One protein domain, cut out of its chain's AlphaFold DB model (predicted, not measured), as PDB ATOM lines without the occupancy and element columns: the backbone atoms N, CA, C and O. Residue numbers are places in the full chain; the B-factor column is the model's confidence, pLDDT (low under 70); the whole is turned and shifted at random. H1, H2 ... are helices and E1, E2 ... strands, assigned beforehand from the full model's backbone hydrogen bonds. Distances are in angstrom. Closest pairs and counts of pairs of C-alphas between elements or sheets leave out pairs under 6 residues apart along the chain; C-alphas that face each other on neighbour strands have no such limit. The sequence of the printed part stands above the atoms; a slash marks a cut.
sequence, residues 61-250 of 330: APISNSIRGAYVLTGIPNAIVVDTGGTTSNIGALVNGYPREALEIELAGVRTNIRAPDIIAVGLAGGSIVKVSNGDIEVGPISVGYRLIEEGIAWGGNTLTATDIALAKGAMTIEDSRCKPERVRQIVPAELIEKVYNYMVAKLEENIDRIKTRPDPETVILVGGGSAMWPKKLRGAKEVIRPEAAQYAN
ATOM      1  N   ALA A  61     187.149 161.972 206.786       94.12
ATOM      2  CA  ALA A  61     188.415 161.943 207.516       94.12
ATOM      3  C   ALA A  61     189.452 162.997 207.073       94.12
ATOM      4  O   ALA A  61     190.091 163.572 207.953       94.12
ATOM      5  N   PRO A  62     189.610 163.342 205.775       93.81
ATOM      6  CA  PRO A  62     190.526 164.411 205.381       93.81
ATOM      7  C   PRO A  62     190.247 165.753 206.079       93.81
ATOM      8  O   PRO A  62     191.180 166.423 206.509       93.81
ATOM      9  N   ILE A  63     188.982 166.134 206.252       94.00
ATOM     10  CA  ILE A  63     188.622 167.412 206.880       94.00
ATOM     11  C   ILE A  63     188.917 167.354 208.382       94.00
ATOM     12  O   ILE A  63     189.525 168.264 208.946       94.00
ATOM     13  N   SER A  64     188.576 166.235 209.018       95.19
ATOM     14  CA  SER A  64     188.881 165.966 210.427       95.19
ATOM     15  C   SER A  64     190.382 165.991 210.704       95.19
ATOM     16  O   SER A  64     190.813 166.528 211.724       95.19
ATOM     17  N   ASN A  65     191.186 165.474 209.773       97.00
ATOM     18  CA  ASN A  65     192.638 165.518 209.846       97.00
ATOM     19  C   ASN A  65     193.160 166.951 209.762       97.00
ATOM     20  O   ASN A  65     194.004 167.319 210.564       97.00
ATOM     21  N   SER A  66     192.648 167.786 208.856       97.69
ATOM     22  CA  SER A  66     193.053 169.196 208.793       97.69
ATOM     23  C   SER A  66     192.725 169.945 210.090       97.69
ATOM     24  O   SER A  66     193.568 170.687 210.595       97.69
ATOM     25  N   ILE A  67     191.553 169.691 210.685       97.38
ATOM     26  CA  ILE A  67     191.154 170.253 211.989       97.38
ATOM     27  C   ILE A  67     192.097 169.773 213.105       97.38
ATOM     28  O   ILE A  67     192.601 170.576 213.890       97.38
ATOM     29  N   ARG A  68     192.407 168.472 213.149       96.69
ATOM     30  CA  ARG A  68     193.380 167.902 214.097       96.69
ATOM     31  C   ARG A  68     194.785 168.462 213.895       96.69
ATOM     32  O   ARG A  68     195.463 168.778 214.866       96.69
ATOM     33  N   GLY A  69     195.217 168.620 212.651       97.88
ATOM     34  CA  GLY A  69     196.503 169.204 212.302       97.88
ATOM     35  C   GLY A  69     196.616 170.654 212.745       97.88
ATOM     36  O   GLY A  69     197.651 171.039 213.275       97.88
ATOM     37  N   ALA A  70     195.545 171.440 212.611       98.31
ATOM     38  CA  ALA A  70     195.495 172.806 213.127       98.31
ATOM     39  C   ALA A  70     195.776 172.847 214.639       98.31
ATOM     40  O   ALA A  70     196.594 173.654 215.081       98.31
ATOM     41  N   TYR A  71     195.181 171.934 215.418       97.94
ATOM     42  CA  TYR A  71     195.490 171.797 216.844       97.94
ATOM     43  C   TYR A  71     196.957 171.435 217.081       97.94
ATOM     44  O   TYR A  71     197.635 172.096 217.857       97.94
ATOM     45  N   VAL A  72     197.472 170.419 216.391       97.56
ATOM     46  CA  VAL A  72     198.852 169.942 216.579       97.56
ATOM     47  C   VAL A  72     199.881 171.022 216.242       97.56
ATOM     48  O   VAL A  72     200.889 171.147 216.928       97.56
ATOM     49  N   LEU A  73     199.613 171.826 215.214       98.19
ATOM     50  CA  LEU A  73     200.503 172.889 214.751       98.19
ATOM     51  C   LEU A  73     200.461 174.155 215.617       98.19
ATOM     52  O   LEU A  73     201.386 174.959 215.542       98.19
ATOM     53  N   THR A  74     199.393 174.371 216.389       98.06
ATOM     54  CA  THR A  74     199.183 175.630 217.131       98.06
ATOM     55  C   THR A  74     199.089 175.453 218.643       98.06
ATOM     56  O   THR A  74     199.291 176.412 219.381       98.06
ATOM     57  N   GLY A  75     198.756 174.254 219.121       97.69
ATOM     58  CA  GLY A  75     198.444 173.968 220.521       97.69
ATOM     59  C   GLY A  75     197.121 174.566 221.014       97.69
ATOM     60  O   GLY A  75     196.818 174.447 222.197       97.69
ATOM     61  N   ILE A  76     196.324 175.204 220.148       97.94
ATOM     62  CA  ILE A  76     195.086 175.893 220.539       97.94
ATOM     63  C   ILE A  76     193.930 174.895 220.507       97.94
ATOM     64  O   ILE A  76     193.579 174.444 219.422       97.94
ATOM     65  N   PRO A  77     193.319 174.538 221.651       95.62
ATOM     66  CA  PRO A  77     192.355 173.441 221.715       95.62
ATOM     67  C   PRO A  77     190.940 173.829 221.274       95.62
ATOM     68  O   PRO A  77     190.143 172.936 221.001       95.62
ATOM     69  N   ASN A  78     190.614 175.124 221.226       96.81
ATOM     70  CA  ASN A  78     189.292 175.629 220.862       96.81
ATOM     71  C   ASN A  78     189.437 176.773 219.854       96.81
ATOM     72  O   ASN A  78     190.039 177.797 220.181       96.81
ATOM     73  N   ALA A  79     188.938 176.574 218.636       97.94
ATOM     74  CA  ALA A  79     189.048 177.533 217.537       97.94
ATOM     75  C   ALA A  79     188.116 177.156 216.379       97.94
ATOM     76  O   ALA A  79     187.747 175.991 216.221       97.94
ATOM     77  N   ILE A  80     187.832 178.111 215.496       98.44
ATOM     78  CA  ILE A  80     187.319 177.805 214.160       98.44
ATOM     79  C   ILE A  80     188.503 177.488 213.249       98.44
ATOM     80  O   ILE A  80     189.475 178.238 213.202       98.44
ATOM     81  N   VAL A  81     188.430 176.392 212.504       98.56
ATOM     82  CA  VAL A  81     189.449 175.993 211.533       98.56
ATOM     83  C   VAL A  81     188.886 176.153 210.129       98.56
ATOM     84  O   VAL A  81     187.806 175.650 209.826       98.56
ATOM     85  N   VAL A  82     189.643 176.828 209.267       98.50
ATOM     86  CA  VAL A  82     189.353 176.977 207.839       98.50
ATOM     87  C   VAL A  82     190.437 176.240 207.062       98.50
ATOM     88  O   VAL A  82     191.574 176.703 206.995       98.50
ATOM     89  N   ASP A  83     190.086 175.101 206.476       98.12
ATOM     90  CA  ASP A  83     190.948 174.347 205.568       98.12
ATOM     91  C   ASP A  83     190.625 174.704 204.117       98.12
ATOM     92  O   ASP A  83     189.595 174.289 203.579       98.12
ATOM     93  N   THR A  84     191.497 175.482 203.479       97.62
ATOM     94  CA  THR A  84     191.316 175.921 202.092       97.62
ATOM     95  C   THR A  84     192.242 175.160 201.156       97.62
ATOM     96  O   THR A  84     193.466 175.306 201.196       97.62
ATOM     97  N   GLY A  85     191.635 174.380 200.259       94.50
ATOM     98  CA  GLY A  85     192.324 173.661 199.190       94.50
ATOM     99  C   GLY A  85     192.252 174.372 197.834       94.50
ATOM    100  O   GLY A  85     192.167 175.598 197.739       94.50
ATOM    101  N   GLY A  86     192.270 173.580 196.758       91.69
ATOM    102  CA  GLY A  86     192.103 174.074 195.385       91.69
ATOM    103  C   GLY A  86     190.642 174.193 194.929       91.69
ATOM    104  O   GLY A  86     190.334 174.999 194.058       91.69
ATOM    105  N   THR A  87     189.718 173.422 195.498       93.75
ATOM    106  CA  THR A  87     188.307 173.392 195.057       93.75
ATOM    107  C   THR A  87     187.335 173.913 196.104       93.75
ATOM    108  O   THR A  87     186.362 174.579 195.762       93.75
ATOM    109  N   THR A  88     187.616 173.631 197.374       95.12
ATOM    110  CA  THR A  88     186.692 173.845 198.488       95.12
ATOM    111  C   THR A  88     187.445 174.426 199.682       95.12
ATOM    112  O   THR A  88     188.603 174.067 199.917       95.12
ATOM    113  N   SER A  89     186.783 175.311 200.425       97.38
ATOM    114  CA  SER A  89     187.162 175.658 201.795       97.38
ATOM    115  C   SER A  89     186.227 174.948 202.759       97.38
ATOM    116  O   SER A  89     185.012 175.111 202.662       97.38
ATOM    117  N   ASN A  90     186.781 174.163 203.674       97.25
ATOM    118  CA  ASN A  90     186.024 173.480 204.714       97.25
ATOM    119  C   ASN A  90     186.202 174.235 206.025       97.25
ATOM    120  O   ASN A  90     187.328 174.471 206.459       97.25
ATOM    121  N   ILE A  91     185.091 174.614 206.645       97.88
ATOM    122  CA  ILE A  91     185.079 175.379 207.888       97.88
ATOM    123  C   ILE A  91     184.462 174.499 208.964       97.88
ATOM    124  O   ILE A  91     183.327 174.061 208.810       97.88
ATOM    125  N   GLY A  92     185.201 174.237 210.034       97.06
ATOM    126  CA  GLY A  92     184.733 173.441 211.166       97.06
ATOM    127  C   GLY A  92     185.205 174.031 212.486       97.06
ATOM    128  O   GLY A  92     186.048 174.926 212.512       97.06
ATOM    129  N   ALA A  93     184.673 173.522 213.592       96.31
ATOM    130  CA  ALA A  93     185.112 173.918 214.925       96.31
ATOM    131  C   ALA A  93     186.012 172.847 215.546       96.31
ATOM    132  O   ALA A  93     185.762 171.645 215.431       96.31
ATOM    133  N   LEU A  94     187.048 173.302 216.234       95.31
ATOM    134  CA  LEU A  94     187.868 172.517 217.134       95.31
ATOM    135  C   LEU A  94     187.350 172.733 218.559       95.31
ATOM    136  O   LEU A  94     187.192 173.874 218.988       95.31
ATOM    137  N   VAL A  95     187.100 171.645 219.284       92.94
ATOM    138  CA  VAL A  95     186.687 171.642 220.690       92.94
ATOM    139  C   VAL A  95     187.566 170.652 221.439       92.94
ATOM    140  O   VAL A  95     187.624 169.471 221.094       92.94
ATOM    141  N   ASN A  96     188.280 171.126 222.460       91.81
ATOM    142  CA  ASN A  96     189.222 170.325 223.251       91.81
ATOM    143  C   ASN A  96     190.238 169.536 222.396       91.81
ATOM    144  O   ASN A  96     190.587 168.394 222.696       91.81
ATOM    145  N   GLY A  97     190.709 170.140 221.303       92.06
ATOM    146  CA  GLY A  97     191.677 169.534 220.389       92.06
ATOM    147  C   GLY A  97     191.086 168.504 219.421       92.06
ATOM    148  O   GLY A  97     191.844 167.894 218.667       92.06
ATOM    149  N   TYR A  98     189.767 168.306 219.394       92.44
ATOM    150  CA  TYR A  98     189.081 167.410 218.459       92.44
ATOM    151  C   TYR A  98     188.069 168.161 217.592       92.44
ATOM    152  O   TYR A  98     187.588 169.220 217.992       92.44
ATOM    153  N   PRO A  99     187.738 167.653 216.393       94.00
ATOM    154  CA  PRO A  99     186.653 168.223 215.608       94.00
ATOM    155  C   PRO A  99     185.334 168.148 216.382       94.00
ATOM    156  O   PRO A  99     184.999 167.097 216.928       94.00
ATOM    157  N   ARG A 100     184.576 169.248 216.412       93.25
ATOM    158  CA  ARG A 100     183.215 169.264 216.956       93.25
ATOM    159  C   ARG A 100     182.338 168.329 216.130       93.25
ATOM    160  O   ARG A 100     182.222 168.530 214.924       93.25
ATOM    161  N   GLU A 101     181.733 167.326 216.756       90.94
ATOM    162  CA  GLU A 101     180.850 166.391 216.054       90.94
ATOM    163  C   GLU A 101     179.489 167.033 215.735       90.94
ATOM    164  O   GLU A 101     178.944 167.809 216.523       90.94
ATOM    165  N   ALA A 102     178.932 166.699 214.571       89.44
ATOM    166  CA  ALA A 102     177.565 167.053 214.206       89.44
ATOM    167  C   ALA A 102     176.559 166.044 214.779       89.44
ATOM    168  O   ALA A 102     176.828 164.844 214.844       89.44
ATOM    169  N   LEU A 103     175.355 166.514 215.121       82.62
ATOM    170  CA  LEU A 103     174.246 165.634 215.522       82.62
ATOM    171  C   LEU A 103     173.708 164.810 214.340       82.62
ATOM    172  O   LEU A 103     173.376 163.633 214.482       82.62
ATOM    173  N   GLU A 104     173.620 165.445 213.174       86.31
ATOM    174  CA  GLU A 104     173.193 164.863 211.905       86.31
ATOM    175  C   GLU A 104     174.060 165.456 210.793       86.31
ATOM    176  O   GLU A 104     174.381 166.643 210.822       86.31
ATOM    177  N   ILE A 105     174.427 164.635 209.811       88.31
ATOM    178  CA  ILE A 105     175.131 165.088 208.610       88.31
ATOM    179  C   ILE A 105     174.386 164.644 207.360       88.31
ATOM    180  O   ILE A 105     173.783 163.569 207.326       88.31
ATOM    181  N   GLU A 106     174.505 165.427 206.297       88.12
ATOM    182  CA  GLU A 106     174.032 165.049 204.973       88.12
ATOM    183  C   GLU A 106     175.220 164.686 204.078       88.12
ATOM    184  O   GLU A 106     176.108 165.497 203.826       88.12
ATOM    185  N   LEU A 107     175.241 163.446 203.596       83.56
ATOM    186  CA  LEU A 107     176.243 162.939 202.666       83.56
ATOM    187  C   LEU A 107     175.582 162.686 201.318       83.56
ATOM    188  O   LEU A 107     174.738 161.801 201.207       83.56
ATOM    189  N   ALA A 108     175.973 163.449 200.296       80.50
ATOM    190  CA  ALA A 108     175.446 163.309 198.934       80.50
ATOM    191  C   ALA A 108     173.899 163.295 198.872       80.50
ATOM    192  O   ALA A 108     173.307 162.458 198.193       80.50
ATOM    193  N   GLY A 109     173.241 164.192 199.615       86.06
ATOM    194  CA  GLY A 109     171.775 164.269 199.690       86.06
ATOM    195  C   GLY A 109     171.128 163.295 200.681       86.06
ATOM    196  O   GLY A 109     169.906 163.264 200.806       86.06
ATOM    197  N   VAL A 110     171.918 162.480 201.387       89.81
ATOM    198  CA  VAL A 110     171.417 161.459 202.313       89.81
ATOM    199  C   VAL A 110     171.758 161.830 203.748       89.81
ATOM    200  O   VAL A 110     172.925 161.874 204.138       89.81
ATOM    201  N   ARG A 111     170.727 162.032 204.570       91.00
ATOM    202  CA  ARG A 111     170.892 162.293 206.004       91.00
ATOM    203  C   ARG A 111     171.336 161.049 206.761       91.00
ATOM    204  O   ARG A 111     170.770 159.961 206.602       91.00
ATOM    205  N   THR A 112     172.344 161.210 207.606       89.25
ATOM    206  CA  THR A 112     172.922 160.146 208.423       89.25
ATOM    207  C   THR A 112     173.300 160.658 209.807       89.25
ATOM    208  O   THR A 112     173.489 161.848 210.029       89.25
ATOM    209  N   ASN A 113     173.450 159.720 210.737       85.69
ATOM    210  CA  ASN A 113     173.856 159.971 212.115       85.69
ATOM    211  C   ASN A 113     175.229 159.342 212.417       85.69
ATOM    212  O   ASN A 113     175.456 158.844 213.522       85.69
ATOM    213  N   ILE A 114     176.098 159.238 211.404       88.50
ATOM    214  CA  ILE A 114     177.467 158.761 211.617       88.50
ATOM    215  C   ILE A 114     178.272 159.851 212.325       88.50
ATOM    216  O   ILE A 114     178.031 161.035 212.110       88.50
ATOM    217  N   ARG A 115     179.258 159.447 213.127       86.06
ATOM    218  CA  ARG A 115     180.200 160.388 213.738       86.06
ATOM    219  C   ARG A 115     181.000 161.074 212.642       86.06
ATOM    220  O   ARG A 115     181.650 160.387 211.848       86.06
ATOM    221  N   ALA A 116     180.913 162.394 212.579       90.56
ATOM    222  CA  ALA A 116     181.647 163.219 211.638       90.56
ATOM    223  C   ALA A 116     181.674 164.672 212.130       90.56
ATOM    224  O   ALA A 116     180.852 165.037 212.976       90.56
ATOM    225  N   PRO A 117     182.610 165.492 211.632       92.69
ATOM    226  CA  PRO A 117     182.720 166.857 212.091       92.69
ATOM    227  C   PRO A 117     181.551 167.681 211.545       92.69
ATOM    228  O   PRO A 117     181.116 167.492 210.405       92.69
ATOM    229  N   ASP A 118     181.073 168.611 212.358       92.62
ATOM    230  CA  ASP A 118     180.184 169.677 211.925       92.62
ATOM    231  C   ASP A 118     180.978 170.673 211.083       92.62
ATOM    232  O   ASP A 118     181.919 171.313 211.569       92.62
ATOM    233  N   ILE A 119     180.644 170.725 209.796       93.75
ATOM    234  CA  ILE A 119     181.401 171.471 208.802       93.75
ATOM    235  C   ILE A 119     180.492 172.227 207.842       93.75
ATOM    236  O   ILE A 119     179.434 171.754 207.428       93.75
ATOM    237  N   ILE A 120     180.982 173.375 207.393       94.50
ATOM    238  CA  ILE A 120     180.453 174.100 206.244       94.50
ATOM    239  C   ILE A 120     181.478 173.992 205.118       94.50
ATOM    240  O   ILE A 120     182.593 174.505 205.216       94.50
ATOM    241  N   ALA A 121     181.091 173.322 204.034       93.62
ATOM    242  CA  ALA A 121     181.869 173.271 202.804       93.62
ATOM    243  C   ALA A 121     181.467 174.436 201.891       93.62
ATOM    244  O   ALA A 121     180.323 174.535 201.446       93.62
ATOM    245  N   VAL A 122     182.417 175.317 201.593       94.94
ATOM    246  CA  VAL A 122     182.223 176.472 200.714       94.94
ATOM    247  C   VAL A 122     182.943 176.210 199.397       94.94
ATOM    248  O   VAL A 122     184.147 175.956 199.382       94.94
ATOM    249  N   GLY A 123     182.228 176.330 198.274       94.94
ATOM    250  CA  GLY A 123     182.787 176.260 196.914       94.94
ATOM    251  C   GLY A 123     183.652 177.471 196.538       94.94
ATOM    252  O   GLY A 123     183.529 177.998 195.440       94.94
ATOM    253  N   LEU A 124     184.477 177.957 197.461       96.56
ATOM    254  CA  LEU A 124     185.371 179.096 197.313       96.56
ATOM    255  C   LEU A 124     186.747 178.688 197.841       96.56
ATOM    256  O   LEU A 124     186.927 178.521 199.046       96.56
ATOM    257  N   ALA A 125     187.702 178.502 196.941       96.75
ATOM    258  CA  ALA A 125     189.059 178.066 197.240       96.75
ATOM    259  C   ALA A 125     190.003 178.482 196.106       96.75
ATOM    260  O   ALA A 125     189.580 179.177 195.185       96.75
ATOM    261  N   GLY A 126     191.265 178.046 196.131       96.06
ATOM    262  CA  GLY A 126     192.295 178.577 195.231       96.06
ATOM    263  C   GLY A 126     191.957 178.517 193.732       96.06
ATOM    264  O   GLY A 126     192.175 179.489 193.011       96.06
ATOM    265  N   GLY A 127     191.396 177.409 193.254       97.31
ATOM    266  CA  GLY A 127     191.034 177.201 191.850       97.31
ATOM    267  C   GLY A 127     189.611 177.618 191.485       97.31
ATOM    268  O   GLY A 127     189.206 177.393 190.346       97.31
ATOM    269  N   SER A 128     188.831 178.179 192.416       98.38
ATOM    270  CA  SER A 128     187.471 178.640 192.120       98.38
ATOM    271  C   SER A 128     187.496 179.690 191.013       98.38
ATOM    272  O   SER A 128     188.244 180.665 191.097       98.38
ATOM    273  N   ILE A 129     186.680 179.478 189.983       98.25
ATOM    274  CA  ILE A 129     186.580 180.371 188.828       98.25
ATOM    275  C   ILE A 129     185.879 181.656 189.256       98.25
ATOM    276  O   ILE A 129     184.856 181.613 189.942       98.25
ATOM    277  N   VAL A 130     186.432 182.787 188.832       98.06
ATOM    278  CA  VAL A 130     185.878 184.123 189.042       98.06
ATOM    279  C   VAL A 130     185.158 184.548 187.770       98.06
ATOM    280  O   VAL A 130     185.752 184.585 186.692       98.06
ATOM    281  N   LYS A 131     183.882 184.903 187.900       96.38
ATOM    282  CA  LYS A 131     183.085 185.504 186.832       96.38
ATOM    283  C   LYS A 131     182.622 186.880 187.274       96.38
ATOM    284  O   LYS A 131     182.162 187.062 188.399       96.38
ATOM    285  N   VAL A 132     182.743 187.837 186.364       92.69
ATOM    286  CA  VAL A 132     182.266 189.202 186.562       92.69
ATOM    287  C   VAL A 132     181.411 189.564 185.359       92.69
ATOM    288  O   VAL A 132     181.895 189.528 184.229       92.69
ATOM    289  N   SER A 133     180.141 189.884 185.595       90.50
ATOM    290  CA  SER A 133     179.195 190.276 184.546       90.50
ATOM    291  C   SER A 133     178.321 191.414 185.053       90.50
ATOM    292  O   SER A 133     177.711 191.282 186.103       90.50
ATOM    293  N   ASN A 134     178.270 192.540 184.336       84.81
ATOM    294  CA  ASN A 134     177.418 193.696 184.665       84.81
ATOM    295  C   ASN A 134     177.515 194.208 186.122       84.81
ATOM    296  O   ASN A 134     176.575 194.811 186.629       84.81
ATOM    297  N   GLY A 135     178.654 194.002 186.790       81.75
ATOM    298  CA  GLY A 135     178.864 194.378 188.193       81.75
ATOM    299  C   GLY A 135     178.581 193.264 189.208       81.75
ATOM    300  O   GLY A 135     179.018 193.388 190.352       81.75
ATOM    301  N   ASP A 136     177.959 192.161 188.792       91.62
ATOM    302  CA  ASP A 136     177.774 190.973 189.621       91.62
ATOM    303  C   ASP A 136     179.066 190.151 189.668       91.62
ATOM    304  O   ASP A 136     179.680 189.855 188.637       91.62
ATOM    305  N   ILE A 137     179.477 189.789 190.884       95.81
ATOM    306  CA  ILE A 137     180.668 188.983 191.156       95.81
ATOM    307  C   ILE A 137     180.223 187.597 191.613       95.81
ATOM    308  O   ILE A 137     179.544 187.448 192.630       95.81
ATOM    309  N   GLU A 138     180.675 186.575 190.895       96.00
ATOM    310  CA  GLU A 138     180.516 185.177 191.274       96.00
ATOM    311  C   GLU A 138     181.900 184.533 191.393       96.00
ATOM    312  O   GLU A 138     182.740 184.652 190.499       96.00
ATOM    313  N   VAL A 139     182.148 183.843 192.507       96.81
ATOM    314  CA  VAL A 139     183.375 183.062 192.704       96.81
ATOM    315  C   VAL A 139     183.005 181.648 193.126       96.81
ATOM    316  O   VAL A 139     182.370 181.447 194.171       96.81
ATOM    317  N   GLY A 140     183.413 180.683 192.300       95.25
ATOM    318  CA  GLY A 140     182.953 179.299 192.379       95.25
ATOM    319  C   GLY A 140     181.481 179.141 191.974       95.25
ATOM    320  O   GLY A 140     180.918 180.057 191.389       95.25
ATOM    321  N   PRO A 141     180.843 177.985 192.238       93.81
ATOM    322  CA  PRO A 141     181.416 176.782 192.847       93.81
ATOM    323  C   PRO A 141     182.319 175.987 191.889       93.81
ATOM    324  O   PRO A 141     183.021 175.075 192.319       93.81
ATOM    325  N   ILE A 142     182.314 176.319 190.594       96.69
ATOM    326  CA  ILE A 142     183.153 175.652 189.592       96.69
ATOM    327  C   ILE A 142     184.623 176.005 189.852       96.69
ATOM    328  O   ILE A 142     184.956 177.169 190.077       96.69
ATOM    329  N   SER A 143     185.502 175.002 189.814       96.81
ATOM    330  CA  SER A 143     186.937 175.156 190.059       96.81
ATOM    331  C   SER A 143     187.762 174.416 189.010       96.81
ATOM    332  O   SER A 143     187.384 173.332 188.560       96.81
ATOM    333  N   VAL A 144     188.916 174.983 188.653       96.69
ATOM    334  CA  VAL A 144     189.931 174.306 187.825       96.69
ATOM    335  C   VAL A 144     190.730 173.262 188.618       96.69
ATOM    336  O   VAL A 144     191.402 172.416 188.030       96.69
ATOM    337  N   GLY A 145     190.626 173.270 189.952       92.94
ATOM    338  CA  GLY A 145     191.240 172.284 190.840       92.94
ATOM    339  C   GLY A 145     192.746 172.147 190.611       92.94
ATOM    340  O   GLY A 145     193.481 173.132 190.649       92.94
ATOM    341  N   TYR A 146     193.205 170.920 190.353       91.69
ATOM    342  CA  TYR A 146     194.621 170.627 190.106       91.69
ATOM    343  C   TYR A 146     195.173 171.281 188.824       91.69
ATOM    344  O   TYR A 146     196.384 171.440 188.709       91.69
ATOM    345  N   ARG A 147     194.308 171.705 187.885       96.00
ATOM    346  CA  ARG A 147     194.709 172.396 186.645       96.00
ATOM    347  C   ARG A 147     195.002 173.884 186.840       96.00
ATOM    348  O   ARG A 147     195.246 174.582 185.866       96.00
ATOM    349  N   LEU A 148     195.002 174.389 188.076       95.88
ATOM    350  CA  LEU A 148     195.283 175.798 188.378       95.88
ATOM    351  C   LEU A 148     196.575 176.310 187.719       95.88
ATOM    352  O   LEU A 148     196.584 177.407 187.173       95.88
ATOM    353  N   ILE A 149     197.638 175.503 187.726       95.56
ATOM    354  CA  ILE A 149     198.941 175.883 187.153       95.56
ATOM    355  C   ILE A 149     198.970 175.884 185.615       95.56
ATOM    356  O   ILE A 149     199.939 176.358 185.032       95.56
ATOM    357  N   GLU A 150     197.950 175.325 184.963       96.19
ATOM    358  CA  GLU A 150     197.807 175.280 183.501       96.19
ATOM    359  C   GLU A 150     196.793 176.331 183.022       96.19
ATOM    360  O   GLU A 150     197.027 177.039 182.048       96.19
ATOM    361  N   GLU A 151     195.673 176.451 183.737       97.69
ATOM    362  CA  GLU A 151     194.509 177.254 183.348       97.69
ATOM    363  C   GLU A 151     194.525 178.671 183.935       97.69
ATOM    364  O   GLU A 151     193.909 179.574 183.368       97.69
ATOM    365  N   GLY A 152     195.203 178.875 185.069       98.00
ATOM    366  CA  GLY A 152     195.244 180.150 185.783       98.00
ATOM    367  C   GLY A 152     196.020 181.223 185.021       98.00
ATOM    368  O   GLY A 152     197.085 180.972 184.448       98.00
ATOM    369  N   ILE A 153     195.518 182.455 185.051       98.31
ATOM    370  CA  ILE A 153     196.086 183.571 184.276       98.31
ATOM    371  C   ILE A 153     197.494 183.930 184.754       98.31
ATOM    372  O   ILE A 153     198.371 184.224 183.936       98.31
ATOM    373  N   ALA A 154     197.765 183.843 186.058       98.06
ATOM    374  CA  ALA A 154     199.104 184.051 186.596       98.06
ATOM    375  C   ALA A 154     200.124 183.070 185.991       98.06
ATOM    376  O   ALA A 154     201.288 183.434 185.826       98.06
ATOM    377  N   TRP A 155     199.711 181.874 185.565       98.06
ATOM    378  CA  TRP A 155     200.571 180.892 184.892       98.06
ATOM    379  C   TRP A 155     200.546 180.977 183.358       98.06
ATOM    380  O   TRP A 155     201.343 180.314 182.700       98.06
ATOM    381  N   GLY A 156     199.736 181.871 182.784       97.44
ATOM    382  CA  GLY A 156     199.609 182.061 181.336       97.44
ATOM    383  C   GLY A 156     198.430 181.324 180.698       97.44
ATOM    384  O   GLY A 156     198.351 181.299 179.473       97.44
ATOM    385  N   GLY A 157     197.534 180.747 181.504       97.81
ATOM    386  CA  GLY A 157     196.240 180.255 181.041       97.81
ATOM    387  C   GLY A 157     195.221 181.384 180.839       97.81
ATOM    388  O   GLY A 157     195.556 182.568 180.899       97.81
ATOM    389  N   ASN A 158     193.959 181.013 180.605       97.00
ATOM    390  CA  ASN A 158     192.881 181.945 180.237       97.00
ATOM    391  C   ASN A 158     191.753 182.041 181.278       97.00
ATOM    392  O   ASN A 158     190.780 182.763 181.066       97.00
ATOM    393  N   THR A 159     191.851 181.310 182.388       98.06
ATOM    394  CA  THR A 159     190.796 181.236 183.401       98.06
ATOM    395  C   THR A 159     191.162 182.087 184.609       98.06
ATOM    396  O   THR A 159     192.148 181.810 185.285       98.06
ATOM    397  N   LEU A 160     190.352 183.103 184.915       98.31
ATOM    398  CA  LEU A 160     190.533 183.911 186.122       98.31
ATOM    399  C   LEU A 160     190.084 183.113 187.352       98.31
ATOM    400  O   LEU A 160     188.930 182.685 187.436       98.31
ATOM    401  N   THR A 161     190.984 182.929 188.314       98.50
ATOM    402  CA  THR A 161     190.736 182.152 189.535       98.50
ATOM    403  C   THR A 161     190.847 182.994 190.806       98.50
ATOM    404  O   THR A 161     191.385 184.100 190.815       98.50
ATOM    405  N   ALA A 162     190.367 182.457 191.926       98.25
ATOM    406  CA  ALA A 162     190.523 183.087 193.233       98.25
ATOM    407  C   ALA A 162     192.005 183.261 193.637       98.25
ATOM    408  O   ALA A 162     192.358 184.260 194.266       98.25
ATOM    409  N   THR A 163     192.883 182.327 193.242       98.19
ATOM    410  CA  THR A 163     194.339 182.460 193.434       98.19
ATOM    411  C   THR A 163     194.902 183.606 192.601       98.19
ATOM    412  O   THR A 163     195.691 184.387 193.125       98.19
ATOM    413  N   ASP A 164     194.461 183.771 191.347       98.50
ATOM    414  CA  ASP A 164     194.875 184.900 190.501       98.50
ATOM    415  C   ASP A 164     194.534 186.244 191.157       98.50
ATOM    416  O   ASP A 164     195.383 187.132 191.218       98.50
ATOM    417  N   ILE A 165     193.322 186.375 191.708       98.62
ATOM    418  CA  ILE A 165     192.890 187.580 192.430       98.62
ATOM    419  C   ILE A 165     193.765 187.827 193.664       98.62
ATOM    420  O   ILE A 165     194.269 188.936 193.840       98.62
ATOM    421  N   ALA A 166     193.985 186.810 194.501       98.38
ATOM    422  CA  ALA A 166     194.785 186.949 195.717       98.38
ATOM    423  C   ALA A 166     196.260 187.289 195.423       98.38
ATOM    424  O   ALA A 166     196.849 188.127 196.112       98.38
ATOM    425  N   LEU A 167     196.845 186.695 194.377       98.38
ATOM    426  CA  LEU A 167     198.188 187.016 193.884       98.38
ATOM    427  C   LEU A 167     198.262 188.447 193.338       98.38
ATOM    428  O   LEU A 167     199.162 189.210 193.694       98.38
ATOM    429  N   ALA A 168     197.309 188.841 192.488       98.31
ATOM    430  CA  ALA A 168     197.282 190.165 191.869       98.31
ATOM    431  C   ALA A 168     197.087 191.284 192.901       98.31
ATOM    432  O   ALA A 168     197.721 192.337 192.787       98.31
ATOM    433  N   LYS A 169     196.275 191.020 193.933       98.25
ATOM    434  CA  LYS A 169     196.062 191.874 195.111       98.25
ATOM    435  C   LYS A 169     197.311 192.014 195.991       98.25
ATOM    436  O   LYS A 169     197.425 192.987 196.736       98.25
ATOM    437  N   GLY A 170     198.225 191.042 195.934       97.44
ATOM    438  CA  GLY A 170     199.371 190.932 196.842       97.44
ATOM    439  C   GLY A 170     199.016 190.349 198.214       97.44
ATOM    440  O   GLY A 170     199.760 190.541 199.171       97.44
ATOM    441  N   ALA A 171     197.879 189.655 198.333       96.62
ATOM    442  CA  ALA A 171     197.471 188.983 199.568       96.62
ATOM    443  C   ALA A 171     198.259 187.686 199.823       96.62
ATOM    444  O   ALA A 171     198.396 187.257 200.968       96.62
ATOM    445  N   MET A 172     198.792 187.079 198.760       95.19
ATOM    446  CA  MET A 172     199.608 185.872 198.822       95.19
ATOM    447  C   MET A 172     200.751 185.903 197.807       95.19
ATOM    448  O   MET A 172     200.722 186.665 196.842       95.19
ATOM    449  N   THR A 173     201.724 185.021 198.011       94.50
ATOM    450  CA  THR A 173     202.838 184.750 197.096       94.50
ATOM    451  C   THR A 173     202.978 183.243 196.912       94.50
ATOM    452  O   THR A 173     202.691 182.483 197.836       94.50
ATOM    453  N   ILE A 174     203.418 182.809 195.731       93.94
ATOM    454  CA  ILE A 174     203.714 181.403 195.427       93.94
ATOM    455  C   ILE A 174     205.123 181.332 194.852       93.94
ATOM    456  O   ILE A 174     205.461 182.079 193.935       93.94
ATOM    457  N   GLU A 175     205.929 180.418 195.382       92.06
ATOM    458  CA  GLU A 175     207.286 180.150 194.906       92.06
ATOM    459  C   GLU A 175     207.254 179.243 193.664       92.06
ATOM    460  O   GLU A 175     207.591 178.064 193.704       92.06
ATOM    461  N   ASP A 176     206.811 179.799 192.537       94.44
ATOM    462  CA  ASP A 176     206.855 179.158 191.219       94.44
ATOM    463  C   ASP A 176     207.316 180.194 190.190       94.44
ATOM    464  O   ASP A 176     206.655 181.210 189.981       94.44
ATOM    465  N   SER A 177     208.435 179.932 189.513       95.00
ATOM    466  CA  SER A 177     209.024 180.851 188.526       95.00
ATOM    467  C   SER A 177     208.118 181.132 187.319       95.00
ATOM    468  O   SER A 177     208.309 182.121 186.605       95.00
ATOM    469  N   ARG A 178     207.117 180.279 187.077       96.44
ATOM    470  CA  ARG A 178     206.122 180.445 186.008       96.44
ATOM    471  C   ARG A 178     204.964 181.351 186.427       96.44
ATOM    472  O   ARG A 178     204.292 181.888 185.541       96.44
ATOM    473  N   CYS A 179     204.741 181.515 187.733       97.69
ATOM    474  CA  CYS A 179     203.676 182.327 188.308       97.69
ATOM    475  C   CYS A 179     204.034 183.817 188.202       97.69
ATOM    476  O   CYS A 179     205.017 184.282 188.771       97.69
ATOM    477  N   LYS A 180     203.235 184.573 187.446       97.94
ATOM    478  CA  LYS A 180     203.430 186.004 187.171       97.94
ATOM    479  C   LYS A 180     202.137 186.770 187.454       97.94
ATOM    480  O   LYS A 180     201.307 186.904 186.547       97.94
ATOM    481  N   PRO A 181     201.941 187.283 188.682       97.62
ATOM    482  CA  PRO A 181     200.744 188.045 189.047       97.62
ATOM    483  C   PRO A 181     200.510 189.288 188.169       97.62
ATOM    484  O   PRO A 181     199.381 189.761 188.034       97.62
ATOM    485  N   GLU A 182     201.557 189.807 187.523       97.88
ATOM    486  CA  GLU A 182     201.497 190.913 186.561       97.88
ATOM    487  C   GLU A 182     200.570 190.606 185.384       97.88
ATOM    488  O   GLU A 182     199.884 191.511 184.918       97.88
ATOM    489  N   ARG A 183     200.498 189.343 184.936       98.19
ATOM    490  CA  ARG A 183     199.598 188.929 183.846       98.19
ATOM    491  C   ARG A 183     198.142 189.223 184.189       98.19
ATOM    492  O   ARG A 183     197.398 189.716 183.352       98.19
ATOM    493  N   VAL A 184     197.761 188.978 185.441       98.06
ATOM    494  CA  VAL A 184     196.415 189.267 185.947       98.06
ATOM    495  C   VAL A 184     196.194 190.779 186.017       98.06
ATOM    496  O   VAL A 184     195.181 191.273 185.533       98.06
ATOM    497  N   ARG A 185     197.169 191.531 186.549       98.19
ATOM    498  CA  ARG A 185     197.100 193.003 186.663       98.19
ATOM    499  C   ARG A 185     197.025 193.730 185.314       98.19
ATOM    500  O   ARG A 185     196.556 194.861 185.271       98.19
ATOM    501  N   GLN A 186     197.486 193.109 184.228       97.38
ATOM    502  CA  GLN A 186     197.406 193.668 182.873       97.38
ATOM    503  C   GLN A 186     196.004 193.579 182.260       97.38
ATOM    504  O   GLN A 186     195.674 194.391 181.401       97.38
ATOM    505  N   ILE A 187     195.194 192.606 182.683       96.31
ATOM    506  CA  ILE A 187     193.875 192.341 182.089       96.31
ATOM    507  C   ILE A 187     192.713 192.661 183.038       96.31
ATOM    508  O   ILE A 187     191.615 192.963 182.577       96.31
ATOM    509  N   VAL A 188     192.932 192.594 184.358       96.38
ATOM    510  CA  VAL A 188     191.916 192.877 185.378       96.38
ATOM    511  C   VAL A 188     192.237 194.220 186.037       96.38
ATOM    512  O   VAL A 188     193.299 194.355 186.648       96.38
ATOM    513  N   PRO A 189     191.330 195.213 185.972       96.25
ATOM    514  CA  PRO A 189     191.524 196.495 186.641       96.25
ATOM    515  C   PRO A 189     191.724 196.342 188.153       96.25
ATOM    516  O   PRO A 189     191.057 195.531 188.797       96.25
ATOM    517  N   ALA A 190     192.585 197.178 188.739       97.44
ATOM    518  CA  ALA A 190     192.899 197.138 190.171       97.44
ATOM    519  C   ALA A 190     191.653 197.259 191.066       97.44
ATOM    520  O   ALA A 190     191.514 196.518 192.034       97.44
ATOM    521  N   GLU A 191     190.706 198.132 190.707       96.69
ATOM    522  CA  GLU A 191     189.441 198.280 191.439       96.69
ATOM    523  C   GLU A 191     188.618 196.982 191.441       96.69
ATOM    524  O   GLU A 191     188.007 196.628 192.450       96.69
ATOM    525  N   LEU A 192     188.622 196.242 190.328       96.69
ATOM    526  CA  LEU A 192     187.903 194.978 190.234       96.69
ATOM    527  C   LEU A 192     188.596 193.879 191.048       96.69
ATOM    528  O   LEU A 192     187.912 193.118 191.725       96.69
ATOM    529  N   ILE A 193     189.932 193.835 191.051       98.25
ATOM    530  CA  ILE A 193     190.708 192.932 191.918       98.25
ATOM    531  C   ILE A 193     190.329 193.151 193.390       98.25
ATOM    532  O   ILE A 193     190.021 192.187 194.090       98.25
ATOM    533  N   GLU A 194     190.296 194.406 193.850       98.12
ATOM    534  CA  GLU A 194     189.887 194.755 195.219       98.12
ATOM    535  C   GLU A 194     188.445 194.326 195.517       98.12
ATOM    536  O   GLU A 194     188.185 193.690 196.540       98.12
ATOM    537  N   LYS A 195     187.497 194.629 194.618       97.94
ATOM    538  CA  LYS A 195     186.084 194.252 194.793       97.94
ATOM    539  C   LYS A 195     185.901 192.738 194.892       97.94
ATOM    540  O   LYS A 195     185.220 192.274 195.804       97.94
ATOM    541  N   VAL A 196     186.524 191.970 193.996       98.25
ATOM    542  CA  VAL A 196     186.432 190.501 194.008       98.25
ATOM    543  C   VAL A 196     187.096 189.931 195.258       98.25
ATOM    544  O   VAL A 196     186.513 189.067 195.911       98.25
ATOM    545  N   TYR A 197     188.270 190.436 195.644       98.69
ATOM    546  CA  TYR A 197     188.945 189.981 196.858       98.69
ATOM    547  C   TYR A 197     188.090 190.227 198.111       98.69
ATOM    548  O   TYR A 197     187.892 189.316 198.915       98.69
ATOM    549  N   ASN A 198     187.504 191.419 198.243       98.19
ATOM    550  CA  ASN A 198     186.619 191.747 199.362       98.19
ATOM    551  C   ASN A 198     185.346 190.889 199.367       98.19
ATOM    552  O   ASN A 198     184.921 190.447 200.433       98.19
ATOM    553  N   TYR A 199     184.772 190.593 198.195       98.00
ATOM    554  CA  TYR A 199     183.656 189.651 198.068       98.00
ATOM    555  C   TYR A 199     184.035 188.253 198.587       98.00
ATOM    556  O   TYR A 199     183.289 187.652 199.361       98.00
ATOM    557  N   MET A 200     185.214 187.746 198.211       98.38
ATOM    558  CA  MET A 200     185.709 186.447 198.672       98.38
ATOM    559  C   MET A 200     185.886 186.415 200.196       98.38
ATOM    560  O   MET A 200     185.457 185.459 200.842       98.38
ATOM    561  N   VAL A 201     186.491 187.460 200.770       98.62
ATOM    562  CA  VAL A 201     186.697 187.580 202.222       98.62
ATOM    563  C   VAL A 201     185.361 187.660 202.959       98.62
ATOM    564  O   VAL A 201     185.160 186.911 203.909       98.62
ATOM    565  N   ALA A 202     184.419 188.484 202.496       98.25
ATOM    566  CA  ALA A 202     183.100 188.604 203.116       98.25
ATOM    567  C   ALA A 202     182.336 187.269 203.115       98.25
ATOM    568  O   ALA A 202     181.739 186.899 204.124       98.25
ATOM    569  N   LYS A 203     182.411 186.511 202.011       97.81
ATOM    570  CA  LYS A 203     181.807 185.177 201.906       97.81
ATOM    571  C   LYS A 203     182.460 184.177 202.860       97.81
ATOM    572  O   LYS A 203     181.763 183.337 203.427       97.81
ATOM    573  N   LEU A 204     183.777 184.253 203.065       98.00
ATOM    574  CA  LEU A 204     184.446 183.442 204.082       98.00
ATOM    575  C   LEU A 204     183.968 183.820 205.492       98.00
ATOM    576  O   LEU A 204     183.583 182.936 206.250       98.00
ATOM    577  N   GLU A 205     183.966 185.112 205.828       98.12
ATOM    578  CA  GLU A 205     183.541 185.624 207.139       98.12
ATOM    579  C   GLU A 205     182.112 185.206 207.492       98.12
ATOM    580  O   GLU A 205     181.868 184.758 208.608       98.12
ATOM    581  N   GLU A 206     181.180 185.287 206.538       97.44
ATOM    582  CA  GLU A 206     179.798 184.838 206.726       97.44
ATOM    583  C   GLU A 206     179.731 183.350 207.098       97.44
ATOM    584  O   GLU A 206     179.022 182.961 208.023       97.44
ATOM    585  N   ASN A 207     180.500 182.498 206.413       97.44
ATOM    586  CA  ASN A 207     180.491 181.063 206.692       97.44
ATOM    587  C   ASN A 207     181.266 180.698 207.968       97.44
ATOM    588  O   ASN A 207     180.901 179.728 208.630       97.44
ATOM    589  N   ILE A 208     182.277 181.485 208.355       97.62
ATOM    590  CA  ILE A 208     182.893 181.398 209.686       97.62
ATOM    591  C   ILE A 208     181.861 181.729 210.763       97.62
ATOM    592  O   ILE A 208     181.806 181.048 211.780       97.62
ATOM    593  N   ASP A 209     181.035 182.752 210.563       96.50
ATOM    594  CA  ASP A 209     180.038 183.134 211.559       96.50
ATOM    595  C   ASP A 209     178.948 182.065 211.724       96.50
ATOM    596  O   ASP A 209     178.606 181.693 212.844       96.50
ATOM    597  N   ARG A 210     178.498 181.466 210.614       95.62
ATOM    598  CA  ARG A 210     177.498 180.382 210.605       95.62
ATOM    599  C   ARG A 210     177.907 179.129 211.383       95.62
ATOM    600  O   ARG A 210     177.022 178.401 211.822       95.62
ATOM    601  N   ILE A 211     179.206 178.840 211.515       94.44
ATOM    602  CA  ILE A 211     179.680 177.658 212.257       94.44
ATOM    603  C   ILE A 211     179.811 177.928 213.765       94.44
ATOM    604  O   ILE A 211     179.917 176.987 214.557       94.44
ATOM    605  N   LYS A 212     179.817 179.189 214.204       94.06
ATOM    606  CA  LYS A 212     179.917 179.508 215.630       94.06
ATOM    607  C   LYS A 212     178.627 179.145 216.351       94.06
ATOM    608  O   LYS A 212     177.532 179.229 215.805       94.06
ATOM    609  N   THR A 213     178.752 178.779 217.620       91.50
ATOM    610  CA  THR A 213     177.590 178.555 218.499       91.50
ATOM    611  C   THR A 213     177.197 179.807 219.275       91.50
ATOM    612  O   THR A 213     176.140 179.839 219.905       91.50
ATOM    613  N   ARG A 214     178.054 180.833 219.265       92.00
ATOM    614  CA  ARG A 214     177.893 182.089 219.996       92.00
ATOM    615  C   ARG A 214     178.347 183.258 219.120       92.00
ATOM    616  O   ARG A 214     179.229 183.076 218.287       92.00
ATOM    617  N   PRO A 215     177.795 184.464 219.328       89.88
ATOM    618  CA  PRO A 215     178.190 185.649 218.563       89.88
ATOM    619  C   PRO A 215     179.576 186.195 218.957       89.88
ATOM    620  O   PRO A 215     180.112 187.065 218.274       89.88
ATOM    621  N   ASP A 216     180.145 185.720 220.070       93.94
ATOM    622  CA  ASP A 216     181.454 186.141 220.564       93.94
ATOM    623  C   ASP A 216     182.566 185.860 219.522       93.94
ATOM    624  O   ASP A 216     182.553 184.809 218.873       93.94
ATOM    625  N   PRO A 217     183.555 186.758 219.343       94.31
ATOM    626  CA  PRO A 217     184.687 186.484 218.464       94.31
ATOM    627  C   PRO A 217     185.510 185.275 218.929       94.31
ATOM    628  O   PRO A 217     185.974 185.227 220.069       94.31
ATOM    629  N   GLU A 218     185.761 184.336 218.018       96.00
ATOM    630  CA  GLU A 218     186.591 183.146 218.252       96.00
ATOM    631  C   GLU A 218     187.939 183.255 217.524       96.00
ATOM    632  O   GLU A 218     188.080 183.995 216.546       96.00
ATOM    633  N   THR A 219     188.950 182.529 218.005       98.31
ATOM    634  CA  THR A 219     190.221 182.376 217.285       98.31
ATOM    635  C   THR A 219     189.974 181.583 215.999       98.31
ATOM    636  O   THR A 219     189.330 180.534 216.033       98.31
ATOM    637  N   VAL A 220     190.485 182.072 214.867       98.69
ATOM    638  CA  VAL A 220     190.391 181.398 213.564       98.69
ATOM    639  C   VAL A 220     191.768 180.884 213.159       98.69
ATOM    640  O   VAL A 220     192.724 181.654 213.103       98.69
ATOM    641  N   ILE A 221     191.873 179.598 212.836       98.81
ATOM    642  CA  ILE A 221     193.096 178.975 212.330       98.81
ATOM    643  C   ILE A 221     192.912 178.664 210.844       98.81
ATOM    644  O   ILE A 221     192.005 177.929 210.457       98.81
ATOM    645  N   LEU A 222     193.783 179.216 210.006       98.69
ATOM    646  CA  LEU A 222     193.787 179.000 208.564       98.69
ATOM    647  C   LEU A 222     194.805 177.912 208.208       98.69
ATOM    648  O   LEU A 222     195.994 178.051 208.507       98.69
ATOM    649  N   VAL A 223     194.352 176.851 207.544       98.56
ATOM    650  CA  VAL A 223     195.171 175.714 207.100       98.56
ATOM    651  C   VAL A 223     194.857 175.310 205.655       98.56
ATOM    652  O   VAL A 223     193.940 175.841 205.029       98.56
ATOM    653  N   GLY A 224     195.659 174.404 205.098       96.88
ATOM    654  CA  GLY A 224     195.583 174.005 203.694       96.88
ATOM    655  C   GLY A 224     196.405 174.920 202.785       96.88
ATOM    656  O   GLY A 224     196.754 176.046 203.145       96.88
ATOM    657  N   GLY A 225     196.760 174.428 201.595       92.94
ATOM    658  CA  GLY A 225     197.639 175.154 200.666       92.94
ATOM    659  C   GLY A 225     197.067 176.496 200.194       92.94
ATOM    660  O   GLY A 225     197.813 177.439 199.946       92.94
ATOM    661  N   GLY A 226     195.740 176.618 200.134       94.88
ATOM    662  CA  GLY A 226     195.057 177.860 199.783       94.88
ATOM    663  C   GLY A 226     194.889 178.838 200.949       94.88
ATOM    664  O   GLY A 226     194.528 179.981 200.704       94.88
ATOM    665  N   SER A 227     195.207 178.471 202.198       96.88
ATOM    666  CA  SER A 227     195.112 179.388 203.359       96.88
ATOM    667  C   SER A 227     195.917 180.680 203.204       96.88
ATOM    668  O   SER A 227     195.628 181.691 203.852       96.88
ATOM    669  N   ALA A 228     196.937 180.659 202.343       96.00
ATOM    670  CA  ALA A 228     197.769 181.804 202.027       96.00
ATOM    671  C   ALA A 228     196.961 182.995 201.471       96.00
ATOM    672  O   ALA A 228     197.331 184.137 201.734       96.00
ATOM    673  N   MET A 229     195.850 182.731 200.765       96.56
ATOM    674  CA  MET A 229     195.025 183.743 200.089       96.56
ATOM    675  C   MET A 229     194.241 184.649 201.044       96.56
ATOM    676  O   MET A 229     193.863 185.765 200.679       96.56
ATOM    677  N   TRP A 230     193.970 184.172 202.257       98.06
ATOM    678  CA  TRP A 230     193.124 184.869 203.216       98.06
ATOM    679  C   TRP A 230     193.898 185.925 204.011       98.06
ATOM    680  O   TRP A 230     195.093 185.753 204.284       98.06
ATOM    681  N   PRO A 231     193.232 187.023 204.406       97.50
ATOM    682  CA  PRO A 231     193.874 188.104 205.135       97.50
ATOM    683  C   PRO A 231     194.234 187.686 206.567       97.50
ATOM    684  O   PRO A 231     193.618 186.812 207.170       97.50
ATOM    685  N   LYS A 232     195.202 188.394 207.161       96.25
ATOM    686  CA  LYS A 232     195.614 188.210 208.568       96.25
ATOM    687  C   LYS A 232     194.591 188.727 209.591       96.25
ATOM    688  O   LYS A 232     194.818 188.619 210.791       96.25
ATOM    689  N   LYS A 233     193.515 189.366 209.134       97.31
ATOM    690  CA  LYS A 233     192.415 189.865 209.960       97.31
ATOM    691  C   LYS A 233     191.113 189.534 209.253       97.31
ATOM    692  O   LYS A 233     190.986 189.822 208.068       97.31
ATOM    693  N   LEU A 234     190.180 188.955 209.995       98.00
ATOM    694  CA  LEU A 234     188.832 188.630 209.546       98.00
ATOM    695  C   LEU A 234     187.851 189.266 210.527       98.00
ATOM    696  O   LEU A 234     188.069 189.240 211.742       98.00
ATOM    697  N   ARG A 235     186.780 189.859 210.013       96.12
ATOM    698  CA  ARG A 235     185.698 190.403 210.831       96.12
ATOM    699  C   ARG A 235     185.055 189.282 211.642       96.12
ATOM    700  O   ARG A 235     184.803 188.194 211.135       96.12
ATOM    701  N   GLY A 236     184.794 189.554 212.916       91.94
ATOM    702  CA  GLY A 236     184.210 188.572 213.830       91.94
ATOM    703  C   GLY A 236     185.179 187.478 214.296       91.94
ATOM    704  O   GLY A 236     184.749 186.598 215.038       91.94
ATOM    705  N   ALA A 237     186.457 187.518 213.904       97.31
ATOM    706  CA  ALA A 237     187.509 186.701 214.505       97.31
ATOM    707  C   ALA A 237     188.195 187.482 215.635       97.31
ATOM    708  O   ALA A 237     188.488 188.671 215.488       97.31
ATOM    709  N   LYS A 238     188.485 186.812 216.754       97.44
ATOM    710  CA  LYS A 238     189.303 187.376 217.842       97.44
ATOM    711  C   LYS A 238     190.730 187.630 217.359       97.44
ATOM    712  O   LYS A 238     191.307 188.687 217.593       97.44
ATOM    713  N   GLU A 239     191.278 186.637 216.675       98.25
ATOM    714  CA  GLU A 239     192.578 186.657 216.021       98.25
ATOM    715  C   GLU A 239     192.572 185.631 214.885       98.25
ATOM    716  O   GLU A 239     191.756 184.704 214.880       98.25
ATOM    717  N   VAL A 240     193.481 185.799 213.926       98.62
ATOM    718  CA  VAL A 240     193.656 184.871 212.809       98.62
ATOM    719  C   VAL A 240     195.075 184.330 212.850       98.62
ATOM    720  O   VAL A 240     196.042 185.090 212.807       98.62
ATOM    721  N   ILE A 241     195.194 183.009 212.912       98.50
ATOM    722  CA  ILE A 241     196.462 182.295 213.018       98.50
ATOM    723  C   ILE A 241     196.642 181.446 211.769       98.50
ATOM    724  O   ILE A 241     195.749 180.707 211.366       98.50
ATOM    725  N   ARG A 242     197.821 181.527 211.160       98.25
ATOM    726  CA  ARG A 242     198.233 180.648 210.064       98.25
ATOM    727  C   ARG A 242     199.589 180.048 210.435       98.25
ATOM    728  O   ARG A 242     200.577 180.780 210.363       98.25
ATOM    729  N   PRO A 243     199.650 178.785 210.896       97.69
ATOM    730  CA  PRO A 243     200.917 178.166 211.275       97.69
ATOM    731  C   PRO A 243     201.839 178.014 210.057       97.69
ATOM    732  O   PRO A 243     201.367 177.920 208.926       97.69
ATOM    733  N   GLU A 244     203.151 177.954 210.278       94.81
ATOM    734  CA  GLU A 244     204.153 177.845 209.202       94.81
ATOM    735  C   GLU A 244     203.895 176.631 208.290       94.81
ATOM    736  O   GLU A 244     203.846 176.751 207.069       94.81
ATOM    737  N   ALA A 245     203.599 175.474 208.888       96.50
ATOM    738  CA  ALA A 245     203.263 174.242 208.176       96.50
ATOM    739  C   ALA A 245     201.759 174.103 207.840       96.50
ATOM    740  O   ALA A 245     201.268 172.987 207.665       96.50
ATOM    741  N   ALA A 246     201.011 175.213 207.734       97.25
ATOM    742  CA  ALA A 246     199.567 175.227 207.452       97.25
ATOM    743  C   ALA A 246     199.165 174.357 206.249       97.25
ATOM    744  O   ALA A 246     198.156 173.651 206.309       97.25
ATOM    745  N   GLN A 247     199.966 174.359 205.181       95.94
ATOM    746  CA  GLN A 247     199.713 173.559 203.978       95.94
ATOM    747  C   GLN A 247     199.716 172.038 204.229       95.94
ATOM    748  O   GLN A 247     199.098 171.294 203.473       95.94
ATOM    749  N   TYR A 248     200.367 171.581 205.303       97.12
ATOM    750  CA  TYR A 248     200.515 170.167 205.650       97.12
ATOM    751  C   TYR A 248     199.581 169.719 206.778       97.12
ATOM    752  O   TYR A 248     199.686 168.578 207.225       97.12
ATOM    753  N   ALA A 249     198.658 170.573 207.239       97.81
ATOM    754  CA  ALA A 249     197.806 170.278 208.392       97.81
ATOM    755  C   ALA A 249     197.069 168.935 208.267       97.81
ATOM    756  O   ALA A 249     197.044 168.169 209.222       97.81
ATOM    757  N   ASN A 250     196.550 168.594 207.084       96.94
ATOM    758  CA  ASN A 250     195.915 167.297 206.847       96.94
ATOM    759  C   ASN A 250     196.860 166.119 207.153       96.94
ATOM    760  O   ASN A 250     196.539 165.250 207.960       96.94
TER     761      ASN A 250
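AT A GLANCE: This is residues 61 to 250 of the 330 residues of the protein "Hydantoinase/oxoprolinase family protein" of Fervidicoccus fontis (UniProt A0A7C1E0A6). A strongly twisted five-strand sheet has H1 over one face and residues 203 to 211 of the long helix H5 over the other, giving three layers, helices on both faces of a sheet. H5 reaches on from this lobe to a second one, where the hairpin E6 E7 and H3 pack on its other end beside H4 and H2; the small hairpin E3 E4 lies off on its own. The 190 printed residues, of mixed class, hold seven named helices and nine named strands in the order H1 E1 E2 E3 E4 E5 E6 E7 H2 H3 H4 H5 E8 H6 E9 H7. The sheet's order is E5 E2 E1 E8 E9, mixed. The whole is compact, radius of gyration of the C-alphas 16.6 A, spanning 47 by 35 by 29 A.

IN THESE COORDINATES: The sheet has E5, residues 119 to 122; E2, 89 to 95, 19.3 A long; E1, 79 to 84; E8, 218 to 223; and E9, 237 to 241. H1, 61 to 74, 19.9 A, begins at C-alpha 61 (188.415, 161.943, 207.516). H5, 190 to 211, 32.3 A, ends at (179.680, 177.658, 212.257). E3 is 105 to 107, E4 110 to 112, E6 128 to 133, E7 136 to 143, H2 145 to 151, H3 162 to 169, H4 181 to 187, H6 225 to 229, and H7 246 to 250.

HOW THE PARTS SIT: E2 is antiparallel to E5, N 91 to O 120 at 2.9 A, and forms a hairpin with E1, N 81 to O 92 at 2.8 A. E1 and E8 are parallel, N 82 to O 221 at 2.9 A; so are E8 and E9, N 220 to O 239 at 2.9 A, and E8, H6, E9 form a strand-helix-strand unit with a right-handed crossover. H1 has a height of 8.4 A over the sheet, and H5 is on the opposite face. H6 stands at the sheet's level and touches H7, which only grazes the sheet; H7 touches H1, C-alphas of Ser 66 and Asn 250 closest at 3.9 A. H3, the hub, touches H6, H4 and residues 190 to 197 of H5, Ile 165 and Ile 193 having the closest C-alphas of H3 and H5 at 5.8 A. In the hairpin E6 E7, N 131 is 2.8 A from O 138. H2 touches no helix. In the hairpin E3 E4, N 105 is 2.9 A from O 112; both strands are apart from every other named element. Every O i to N i+4 pair is within hydrogen-bond range in H1, H3 and H5, against 2 of 3 in H4, 1 of 3 in H2, 0 of 1 in H6 and 0 of 1 in H7; the O i to N i+3 counts are 2 of 4, 1 of 2 and 1 of 2 in H2, H6 and H7.

THE WHOLE: The C-alphas of Asn 113 and Gln 186, 50.4 A apart, are the two farthest apart. The printed part has no cut, the link H3 to H4 is long, and no printed residue is under 70 in pLDDT.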